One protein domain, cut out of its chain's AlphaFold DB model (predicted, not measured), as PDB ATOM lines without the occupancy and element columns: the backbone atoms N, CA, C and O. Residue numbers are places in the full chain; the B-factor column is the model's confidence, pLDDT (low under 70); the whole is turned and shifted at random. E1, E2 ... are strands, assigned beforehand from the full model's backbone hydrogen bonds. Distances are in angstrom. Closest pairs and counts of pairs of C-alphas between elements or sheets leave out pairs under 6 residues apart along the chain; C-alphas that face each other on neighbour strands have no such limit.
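AT A GLANCE: This is residues 22 to 102 of the 288 residues of a protein of Helicobacter bizzozeronii (strain CIII-1) (UniProt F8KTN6). With little regular structure, the domain is two small three-strand sheets, E1 to E3 and E4 to E6, one after the other along its length, and a long link runs back to E7 beyond the first. The 81 printed residues hold seven named strands, E1 to E7, and no named helix: all strand, with 29 residues in them. Sheets E1 - E2 - E3 and E4 - E5 - E6 are antiparallel. The whole is compact, radius of gyration of the C-alphas 12.5 A, spanning 38 by 23 by 22 A.

HOW THE PARTS SIT: E1, residues 26 to 30, E2, 35 to 39, and E3, 45 to 50, form a meander, successive antiparallel hairpins; within hydrogen-bond range are N 28 and O 37, 2.9 A, and N 38 and O 47, 3.0 A. E4, residues 61 to 63, E5, 66 to 68, and E6, 75 to 77, form another, with N 68 and O 61 at 2.8 A and N 76 and O 67 at 2.7 A. E7, residues 97 to 100, pairs with no named strand.

IN THESE COORDINATES: E1 begins at C-alpha 26 (120.608, 107.566, 72.797); E3 is 14.3 A long; E7 ends at C-alpha 100 (122.453, 90.609, 69.555).

THE WHOLE: The printed part has no cut. The E6 to E7 link is long, 19 residues. No printed residue is under 70 in pLDDT.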
ATOM      1  N   SER A  22     115.239 100.332  72.463       91.50
ATOM      2  CA  SER A  22     115.493 100.873  71.128       91.50
ATOM      3  C   SER A  22     116.947 100.621  70.723       91.50
ATOM      4  O   SER A  22     117.809 100.486  71.587       91.50
ATOM      5  N   LEU A  23     117.203 100.583  69.412       91.56
ATOM      6  CA  LEU A  23     118.545 100.612  68.805       91.56
ATOM      7  C   LEU A  23     118.865 101.973  68.168       91.56
ATOM      8  O   LEU A  23     119.840 102.116  67.432       91.56
ATOM      9  N   GLN A  24     118.014 102.973  68.402       94.25
ATOM     10  CA  GLN A  24     118.294 104.342  67.997       94.25
ATOM     11  C   GLN A  24     119.393 104.945  68.871       94.25
ATOM     12  O   GLN A  24     119.663 104.479  69.975       94.25
ATOM     13  N   GLU A  25     120.033 105.989  68.354       94.88
ATOM     14  CA  GLU A  25     121.040 106.732  69.097       94.88
ATOM     15  C   GLU A  25     120.435 107.326  70.374       94.88
ATOM     16  O   GLU A  25     119.382 107.970  70.337       94.88
ATOM     17  N   GLY A  26     121.098 107.103  71.507       93.06
ATOM     18  CA  GLY A  26     120.608 107.566  72.797       93.06
ATOM     19  C   GLY A  26     121.197 106.816  73.982       93.06
ATOM     20  O   GLY A  26     121.998 105.891  73.835       93.06
ATOM     21  N   ILE A  27     120.780 107.242  75.173       94.12
ATOM     22  CA  ILE A  27     121.155 106.628  76.446       94.12
ATOM     23  C   ILE A  27     119.911 105.987  77.051       94.12
ATOM     24  O   ILE A  27     118.893 106.657  77.234       94.12
ATOM     25  N   TYR A  28     119.995 104.697  77.370       92.88
ATOM     26  CA  TYR A  28     118.854 103.916  77.839       92.88
ATOM     27  C   TYR A  28     119.142 103.273  79.201       92.88
ATOM     28  O   TYR A  28     120.151 102.573  79.336       92.88
ATOM     29  N   PRO A  29     118.274 103.477  80.211       93.25
ATOM     30  CA  PRO A  29     118.317 102.702  81.444       93.25
ATOM     31  C   PRO A  29     117.763 101.291  81.204       93.25
ATOM     32  O   PRO A  29     116.785 101.115  80.478       93.25
ATOM     33  N   LEU A  30     118.354 100.293  81.858       92.88
ATOM     34  CA  LEU A  30     117.943  98.888  81.815       92.88
ATOM     35  C   LEU A  30     117.804  98.333  83.237       92.88
ATOM     36  O   LEU A  30     118.448  98.837  84.161       92.88
ATOM     37  N   ALA A  31     116.986  97.286  83.397       90.94
ATOM     38  CA  ALA A  31     116.752  96.600  84.675       90.94
ATOM     39  C   ALA A  31     116.495  97.581  85.834       90.94
ATOM     40  O   ALA A  31     117.265  97.642  86.789       90.94
ATOM     41  N   GLU A  32     115.459  98.413  85.693       88.50
ATOM     42  CA  GLU A  32     115.069  99.415  86.703       88.50
ATOM     43  C   GLU A  32     116.203 100.392  87.081       88.50
ATOM     44  O   GLU A  32     116.276 100.898  88.197       88.50
ATOM     45  N   GLY A  33     117.103 100.679  86.133       86.88
ATOM     46  CA  GLY A  33     118.228 101.593  86.339       86.88
ATOM     47  C   GLY A  33     119.436 100.946  87.015       86.88
ATOM     48  O   GLY A  33     120.305 101.662  87.508       86.88
ATOM     49  N   ALA A  34     119.524  99.612  87.042       89.69
ATOM     50  CA  ALA A  34     120.742  98.906  87.441       89.69
ATOM     51  C   ALA A  34     121.877  99.085  86.419       89.69
ATOM     52  O   ALA A  34     123.051  99.126  86.793       89.69
ATOM     53  N   TYR A  35     121.522  99.234  85.140       93.19
ATOM     54  CA  TYR A  35     122.465  99.450  84.045       93.19
ATOM     55  C   TYR A  35     122.025 100.600  83.147       93.19
ATOM     56  O   TYR A  35     120.836 100.899  83.031       93.19
ATOM     57  N   PHE A  36     122.999 101.213  82.482       94.25
ATOM     58  CA  PHE A  36     122.781 102.222  81.453       94.25
ATOM     59  C   PHE A  36     123.646 101.890  80.246       94.25
ATOM     60  O   PHE A  36     124.797 101.471  80.395       94.25
ATOM     61  N   VAL A  37     123.097 102.102  79.057       94.81
ATOM     62  CA  VAL A  37     123.804 101.888  77.793       94.81
ATOM     63  C   VAL A  37     123.746 103.134  76.939       94.81
ATOM     64  O   VAL A  37     122.720 103.814  76.928       94.81
ATOM     65  N   LYS A  38     124.816 103.400  76.191       94.81
ATOM     66  CA  LYS A  38     124.816 104.400  75.124       94.81
ATOM     67  C   LYS A  38     124.942 103.716  73.778       94.81
ATOM     68  O   LYS A  38     125.882 102.958  73.542       94.81
ATOM     69  N   ILE A  39     123.980 104.006  72.916       94.12
ATOM     70  CA  ILE A  39     123.925 103.539  71.539       94.12
ATOM     71  C   ILE A  39     124.279 104.717  70.644       94.12
ATOM     72  O   ILE A  39     123.736 105.811  70.810       94.12
ATOM     73  N   VAL A  40     125.185 104.492  69.699       93.12
ATOM     74  CA  VAL A  40     125.564 105.486  68.688       93.12
ATOM     75  C   VAL A  40     124.816 105.254  67.384       93.12
ATOM     76  O   VAL A  40     124.215 104.200  67.149       93.12
ATOM     77  N   ARG A  41     124.868 106.250  66.498       90.81
ATOM     78  CA  ARG A  41     124.302 106.153  65.154       90.81
ATOM     79  C   ARG A  41     124.799 104.887  64.446       90.81
ATOM     80  O   ARG A  41     125.998 104.689  64.286       90.81
ATOM     81  N   GLY A  42     123.861 104.053  63.998       85.94
ATOM     82  CA  GLY A  42     124.154 102.735  63.420       85.94
ATOM     83  C   GLY A  42     123.841 101.555  64.346       85.94
ATOM     84  O   GLY A  42     123.922 100.419  63.896       85.94
ATOM     85  N   GLY A  43     123.431 101.807  65.596       86.88
ATOM     86  CA  GLY A  43     122.900 100.785  66.506       86.88
ATOM     87  C   GLY A  43     123.950 100.026  67.319       86.88
ATOM     88  O   GLY A  43     123.602  99.087  68.029       86.88
ATOM     89  N   SER A  44     125.226 100.413  67.245       90.44
ATOM     90  CA  SER A  44     126.297  99.821  68.051       90.44
ATOM     91  C   SER A  44     126.386 100.452  69.443       90.44
ATOM     92  O   SER A  44     126.080 101.633  69.622       90.44
ATOM     93  N   LEU A  45     126.869  99.681  70.420       93.50
ATOM     94  CA  LEU A  45     127.147 100.171  71.771       93.50
ATOM     95  C   LEU A  45     128.442 100.985  71.803       93.50
ATOM     96  O   LEU A  45     129.476 100.527  71.322       93.50
ATOM     97  N   GLU A  46     128.388 102.165  72.414       94.62
ATOM     98  CA  GLU A  46     129.579 102.945  72.769       94.62
ATOM     99  C   GLU A  46     130.106 102.534  74.145       94.62
ATOM    100  O   GLU A  46     131.304 102.330  74.324       94.62
ATOM    101  N   TRP A  47     129.204 102.381  75.116       95.62
ATOM    102  CA  TRP A  47     129.534 101.883  76.445       95.62
ATOM    103  C   TRP A  47     128.320 101.279  77.146       95.62
ATOM    104  O   TRP A  47     127.163 101.596  76.855       95.62
ATOM    105  N   VAL A  48     128.624 100.443  78.135       95.19
ATOM    106  CA  VAL A  48     127.689  99.931  79.136       95.19
ATOM    107  C   VAL A  48     128.253 100.281  80.506       95.19
ATOM    108  O   VAL A  48     129.443 100.079  80.753       95.19
ATOM    109  N   ILE A  49     127.417 100.793  81.405       93.94
ATOM    110  CA  ILE A  49     127.782 101.039  82.801       93.94
ATOM    111  C   ILE A  49     126.776 100.392  83.754       93.94
ATOM    112  O   ILE A  49     125.592 100.281  83.442       93.94
ATOM    113  N   ASN A  50     127.238 100.018  84.947       91.00
ATOM    114  CA  ASN A  50     126.359  99.733  86.082       91.00
ATOM    115  C   ASN A  50     126.024 101.021  86.851       91.00
ATOM    116  O   ASN A  50     126.672 102.055  86.678       91.00
ATOM    117  N   ASN A  51     125.052 100.959  87.750       89.38
ATOM    118  CA  ASN A  51     124.707 102.077  88.622       89.38
ATOM    119  C   ASN A  51     125.598 102.191  89.870       89.38
ATOM    120  O   ASN A  51     125.293 102.970  90.759       89.38
ATOM    121  N   THR A  52     126.693 101.447  89.984       85.56
ATOM    122  CA  THR A  52     127.559 101.498  91.169       85.56
ATOM    123  C   THR A  52     128.439 102.747  91.140       85.56
ATOM    124  O   THR A  52     129.048 103.056  90.122       85.56
ATOM    125  N   TYR A  53     128.545 103.484  92.244       81.06
ATOM    126  CA  TYR A  53     129.428 104.643  92.330       81.06
ATOM    127  C   TYR A  53     130.884 104.213  92.539       81.06
ATOM    128  O   TYR A  53     131.219 103.674  93.592       81.06
ATOM    129  N   ASP A  54     131.763 104.519  91.584       76.88
ATOM    130  CA  ASP A  54     133.153 104.033  91.550       76.88
ATOM    131  C   ASP A  54     134.028 104.487  92.742       76.88
ATOM    132  O   ASP A  54     135.088 103.921  92.952       76.88
ATOM    133  N   HIS A  55     133.616 105.466  93.559       74.56
ATOM    134  CA  HIS A  55     134.360 105.867  94.769       74.56
ATOM    135  C   HIS A  55     133.968 105.065  96.017       74.56
ATOM    136  O   HIS A  55     134.780 104.886  96.917       74.56
ATOM    137  N   MET A  56     132.694 104.681  96.167       73.00
ATOM    138  CA  MET A  56     132.211 104.079  97.423       73.00
ATOM    139  C   MET A  56     131.315 102.854  97.258       73.00
ATOM    140  O   MET A  56     130.740 102.406  98.242       73.00
ATOM    141  N   GLY A  57     131.121 102.358  96.040       79.38
ATOM    142  CA  GLY A  57     130.287 101.187  95.785       79.38
ATOM    143  C   GLY A  57     128.781 101.423  95.966       79.38
ATOM    144  O   GLY A  57     127.993 100.501  95.801       79.38
ATOM    145  N   ASN A  58     128.349 102.644  96.299       81.62
ATOM    146  CA  ASN A  58     126.935 102.943  96.543       81.62
ATOM    147  C   ASN A  58     126.158 103.054  95.225       81.62
ATOM    148  O   ASN A  58     126.701 103.619  94.275       81.62
ATOM    149  N   PRO A  59     124.888 102.628  95.161       85.62
ATOM    150  CA  PRO A  59     124.057 102.854  93.986       85.62
ATOM    151  C   PRO A  59     123.902 104.347  93.672       85.62
ATOM    152  O   PRO A  59     123.675 105.181  94.555       85.62
ATOM    153  N   LEU A  60     124.025 104.676  92.395       88.50
ATOM    154  CA  LEU A  60     123.699 105.958  91.802       88.50
ATOM    155  C   LEU A  60     122.203 105.982  91.494       88.50
ATOM    156  O   LEU A  60     121.644 104.997  91.011       88.50
ATOM    157  N   CYS A  61     121.562 107.118  91.740       84.69
ATOM    158  CA  CYS A  61     120.147 107.320  91.455       84.69
ATOM    159  C   CYS A  61     119.954 108.510  90.513       84.69
ATOM    160  O   CYS A  61     120.700 109.487  90.567       84.69
ATOM    161  N   GLY A  62     118.963 108.442  89.632       83.38
ATOM    162  CA  GLY A  62     118.702 109.510  88.673       83.38
ATOM    163  C   GLY A  62     118.020 109.007  87.412       83.38
ATOM    164  O   GLY A  62     117.510 107.890  87.369       83.38
ATOM    165  N   GLY A  63     118.009 109.857  86.391       76.00
ATOM    166  CA  GLY A  63     117.367 109.596  85.111       76.00
ATOM    167  C   GLY A  63     117.735 110.662  84.083       76.00
ATOM    168  O   GLY A  63     118.344 111.684  84.410       76.00
ATOM    169  N   GLY A  64     117.386 110.413  82.822       81.75
ATOM    170  CA  GLY A  64     117.849 111.239  81.709       81.75
ATOM    171  C   GLY A  64     119.358 111.091  81.508       81.75
ATOM    172  O   GLY A  64     119.869 109.976  81.493       81.75
ATOM    173  N   ASN A  65     120.065 112.216  81.390       88.44
ATOM    174  CA  ASN A  65     121.501 112.247  81.090       88.44
ATOM    175  C   ASN A  65     122.398 112.352  82.332       88.44
ATOM    176  O   ASN A  65     123.599 112.555  82.189       88.44
ATOM    177  N   THR A  66     121.851 112.245  83.545       92.31
ATOM    178  CA  THR A  66     122.642 112.412  84.771       92.31
ATOM    179  C   THR A  66     122.275 111.417  85.859       92.31
ATOM    180  O   THR A  66     121.094 111.149  86.082       92.31
ATOM    181  N   LEU A  67     123.279 110.951  86.602       92.00
ATOM    182  CA  LEU A  67     123.101 110.144  87.812       92.00
ATOM    183  C   LEU A  67     123.739 110.832  89.015       92.00
ATOM    184  O   LEU A  67     124.777 111.466  88.892       92.00
ATOM    185  N   ARG A  68     123.154 110.698  90.201       89.44
ATOM    186  CA  ARG A  68     123.628 111.337  91.432       89.44
ATOM    187  C   ARG A  68     124.038 110.295  92.462       89.44
ATOM    188  O   ARG A  68     123.324 109.325  92.707       89.44
ATOM    189  N   CYS A  69     125.168 110.532  93.123       84.31
ATOM    190  CA  CYS A  69     125.540 109.805  94.330       84.31
ATOM    191  C   CYS A  69     124.741 110.358  95.524       84.31
ATOM    192  O   CYS A  69     124.910 111.534  95.864       84.31
ATOM    193  N   PRO A  70     123.917 109.550  96.213       79.94
ATOM    194  CA  PRO A  70     123.113 110.035  97.335       79.94
ATOM    195  C   PRO A  70     123.967 110.467  98.536       79.94
ATOM    196  O   PRO A  70     123.531 111.306  99.318       79.94
ATOM    197  N   LYS A  71     125.188 109.929  98.666       79.69
ATOM    198  CA  LYS A  71     126.054 110.137  99.832       79.69
ATOM    199  C   LYS A  71     126.808 111.471  99.820       79.69
ATOM    200  O   LYS A  71     126.857 112.143 100.840       79.69
ATOM    201  N   HIS A  72     127.380 111.857  98.679       78.50
ATOM    202  CA  HIS A  72     128.190 113.086  98.563       78.50
ATOM    203  C   HIS A  72     127.572 114.128  97.627       78.50
ATOM    204  O   HIS A  72     128.105 115.220  97.476       78.50
ATOM    205  N   GLY A  73     126.468 113.787  96.955       82.19
ATOM    206  CA  GLY A  73     125.767 114.686  96.044       82.19
ATOM    207  C   GLY A  73     126.436 114.900  94.688       82.19
ATOM    208  O   GLY A  73     125.866 115.620  93.874       82.19
ATOM    209  N   TRP A  74     127.588 114.276  94.424       87.06
ATOM    210  CA  TRP A  74     128.249 114.345  93.121       87.06
ATOM    211  C   TRP A  74     127.359 113.805  92.007       87.06
ATOM    212  O   TRP A  74     126.710 112.765  92.163       87.06
ATOM    213  N   VAL A  75     127.357 114.523  90.889       91.56
ATOM    214  CA  VAL A  75     126.537 114.218  89.719       91.56
ATOM    215  C   VAL A  75     127.448 113.722  88.604       91.56
ATOM    216  O   VAL A  75     128.437 114.369  88.282       91.56
ATOM    217  N   LEU A  76     127.127 112.560  88.055       93.44
ATOM    218  CA  LEU A  76     127.695 111.984  86.848       93.44
ATOM    219  C   LEU A  76     126.918 112.503  85.643       93.44
ATOM    220  O   LEU A  76     125.708 112.289  85.578       93.44
ATOM    221  N   ASP A  77     127.603 113.114  84.683       94.12
ATOM    222  CA  ASP A  77     127.059 113.313  83.339       94.12
ATOM    223  C   ASP A  77     127.277 112.044  82.511       94.12
ATOM    224  O   ASP A  77     128.402 111.575  82.350       94.12
ATOM    225  N   LEU A  78     126.194 111.474  81.985       93.69
ATOM    226  CA  LEU A  78     126.241 110.251  81.191       93.69
ATOM    227  C   LEU A  78     126.815 110.490  79.791       93.69
ATOM    228  O   LEU A  78     127.312 109.549  79.187       93.69
ATOM    229  N   ASN A  79     126.823 111.720  79.274       91.94
ATOM    230  CA  ASN A  79     127.417 111.977  77.958       91.94
ATOM    231  C   ASN A  79     128.944 111.886  77.989       91.94
ATOM    232  O   ASN A  79     129.538 111.338  77.059       91.94
ATOM    233  N   SER A  80     129.558 112.409  79.055       93.12
ATOM    234  CA  SER A  80     131.012 112.435  79.262       93.12
ATOM    235  C   SER A  80     131.540 111.344  80.201       93.12
ATOM    236  O   SER A  80     132.753 111.185  80.323       93.12
ATOM    237  N   LEU A  81     130.656 110.633  80.910       93.94
ATOM    238  CA  LEU A  81     130.988 109.737  82.025       93.94
ATOM    239  C   LEU A  81     131.873 110.396  83.098       93.94
ATOM    240  O   LEU A  81     132.655 109.723  83.769       93.94
ATOM    241  N   THR A  82     131.738 111.709  83.287       92.69
ATOM    242  CA  THR A  82     132.536 112.483  84.246       92.69
ATOM    243  C   THR A  82     131.658 112.989  85.389       92.69
ATOM    244  O   THR A  82     130.552 113.492  85.184       92.69
ATOM    245  N   TYR A  83     132.139 112.826  86.619       90.25
ATOM    246  CA  TYR A  83     131.511 113.362  87.819       90.25
ATOM    247  C   TYR A  83     131.850 114.846  87.993       90.25
ATOM    248  O   TYR A  83     132.910 115.315  87.584       90.25
ATOM    249  N   THR A  84     131.008 115.581  88.716       90.94
ATOM    250  CA  THR A  84     131.230 117.000  89.065       90.94
ATOM    251  C   THR A  84     132.550 117.291  89.790       90.94
ATOM    252  O   THR A  84     132.971 118.440  89.836       90.94
ATOM    253  N   ASN A  85     133.193 116.284  90.387       86.06
ATOM    254  CA  ASN A  85     134.504 116.410  91.034       86.06
ATOM    255  C   ASN A  85     135.690 116.120  90.087       86.06
ATOM    256  O   ASN A  85     136.830 116.106  90.541       86.06
ATOM    257  N   GLY A  86     135.433 115.855  88.802       87.00
ATOM    258  CA  GLY A  86     136.443 115.539  87.789       87.00
ATOM    259  C   GLY A  86     136.835 114.061  87.696       87.00
ATOM    260  O   GLY A  86     137.578 113.699  86.788       87.00
ATOM    261  N   ALA A  87     136.346 113.188  88.584       84.56
ATOM    262  CA  ALA A  87     136.554 111.750  88.437       84.56
ATOM    263  C   ALA A  87     135.750 111.205  87.245       84.56
ATOM    264  O   ALA A  87     134.664 111.702  86.954       84.56
ATOM    265  N   CYS A  88     136.229 110.143  86.597       88.56
ATOM    266  CA  CYS A  88     135.510 109.493  85.501       88.56
ATOM    267  C   CYS A  88     134.942 108.144  85.941       88.56
ATOM    268  O   CYS A  88     135.640 107.347  86.575       88.56
ATOM    269  N   LYS A  89     133.689 107.868  85.570       89.88
ATOM    270  CA  LYS A  89     133.100 106.538  85.698       89.88
ATOM    271  C   LYS A  89     133.679 105.626  84.625       89.88
ATOM    272  O   LYS A  89     133.724 105.985  83.451       89.88
ATOM    273  N   ARG A  90     134.089 104.425  85.024       89.00
ATOM    274  CA  ARG A  90     134.635 103.437  84.093       89.00
ATOM    275  C   ARG A  90     133.508 102.598  83.481       89.00
ATOM    276  O   ARG A  90     132.717 102.028  84.241       89.00
ATOM    277  N   PRO A  91     133.437 102.483  82.143       93.31
ATOM    278  CA  PRO A  91     132.595 101.491  81.490       93.31
ATOM    279  C   PRO A  91     132.912 100.063  81.930       93.31
ATOM    280  O   PRO A  91     134.013  99.770  82.405       93.31
ATOM    281  N   LEU A  92     131.939  99.170  81.746       91.94
ATOM    282  CA  LEU A  92     132.181  97.734  81.804       91.94
ATOM    283  C   LEU A  92     133.165  97.331  80.698       91.94
ATOM    284  O   LEU A  92     133.188  97.935  79.623       91.94
ATOM    285  N   ASP A  93     133.958  96.296  80.969       90.00
ATOM    286  CA  ASP A  93     134.873  95.721  79.984       90.00
ATOM    287  C   ASP A  93     134.076  95.265  78.745       90.00
ATOM    288  O   ASP A  93     133.105  94.523  78.915       90.00
ATOM    289  N   PRO A  94     134.437  95.670  77.514       92.00
ATOM    290  CA  PRO A  94     133.741  95.239  76.299       92.00
ATOM    291  C   PRO A  94     133.671  93.719  76.099       92.00
ATOM    292  O   PRO A  94     132.804  93.237  75.382       92.00
ATOM    293  N   THR A  95     134.558  92.949  76.735       90.44
ATOM    294  CA  THR A  95     134.527  91.477  76.722       90.44
ATOM    295  C   THR A  95     133.506  90.881  77.696       90.44
ATOM    296  O   THR A  95     133.200  89.693  77.618       90.44
ATOM    297  N   SER A  96     132.951  91.695  78.601       91.69
ATOM    298  CA  SER A  96     131.960  91.274  79.599       91.69
ATOM    299  C   SER A  96     130.513  91.398  79.122       91.69
ATOM    300  O   SER A  96     129.592  91.161  79.900       91.69
ATOM    301  N   TYR A  97     130.275  91.768  77.861       95.19
ATOM    302  CA  TYR A  97     128.926  91.818  77.312       95.19
ATOM    303  C   TYR A  97     128.885  91.640  75.797       95.19
ATOM    304  O   TYR A  97     129.850  91.904  75.087       95.19
ATOM    305  N   THR A  98     127.727  91.223  75.294       94.75
ATOM    306  CA  THR A  98     127.425  91.153  73.862       94.75
ATOM    307  C   THR A  98     126.054  91.750  73.585       94.75
ATOM    308  O   THR A  98     125.168  91.730  74.439       94.75
ATOM    309  N   LEU A  99     125.878  92.290  72.380       94.00
ATOM    310  CA  LEU A  99     124.587  92.752  71.886       94.00
ATOM    311  C   LEU A  99     124.212  91.953  70.641       94.00
ATOM    312  O   LEU A  99     124.933  91.999  69.646       94.00
ATOM    313  N   ASP A 100     123.081  91.255  70.705       93.50
ATOM    314  CA  ASP A 100     122.453  90.609  69.555       93.50
ATOM    315  C   ASP A 100     121.019  91.121  69.391       93.50
ATOM    316  O   ASP A 100     120.163  90.930  70.260       93.50
ATOM    317  N   ASN A 101     120.756  91.800  68.274       90.38
ATOM    318  CA  ASN A 101     119.516  92.533  68.028       90.38
ATOM    319  C   ASN A 101     119.173  93.461  69.207       90.38
ATOM    320  O   ASN A 101     119.910  94.396  69.490       90.38
ATOM    321  N   HIS A 102     118.065  93.203  69.903       93.94
ATOM    322  CA  HIS A 102     117.631  93.961  71.077       93.94
ATOM    323  C   HIS A 102     118.046  93.314  72.407       93.94
ATOM    324  O   HIS A 102     117.585  93.753  73.454       93.94
TER     325      HIS A 102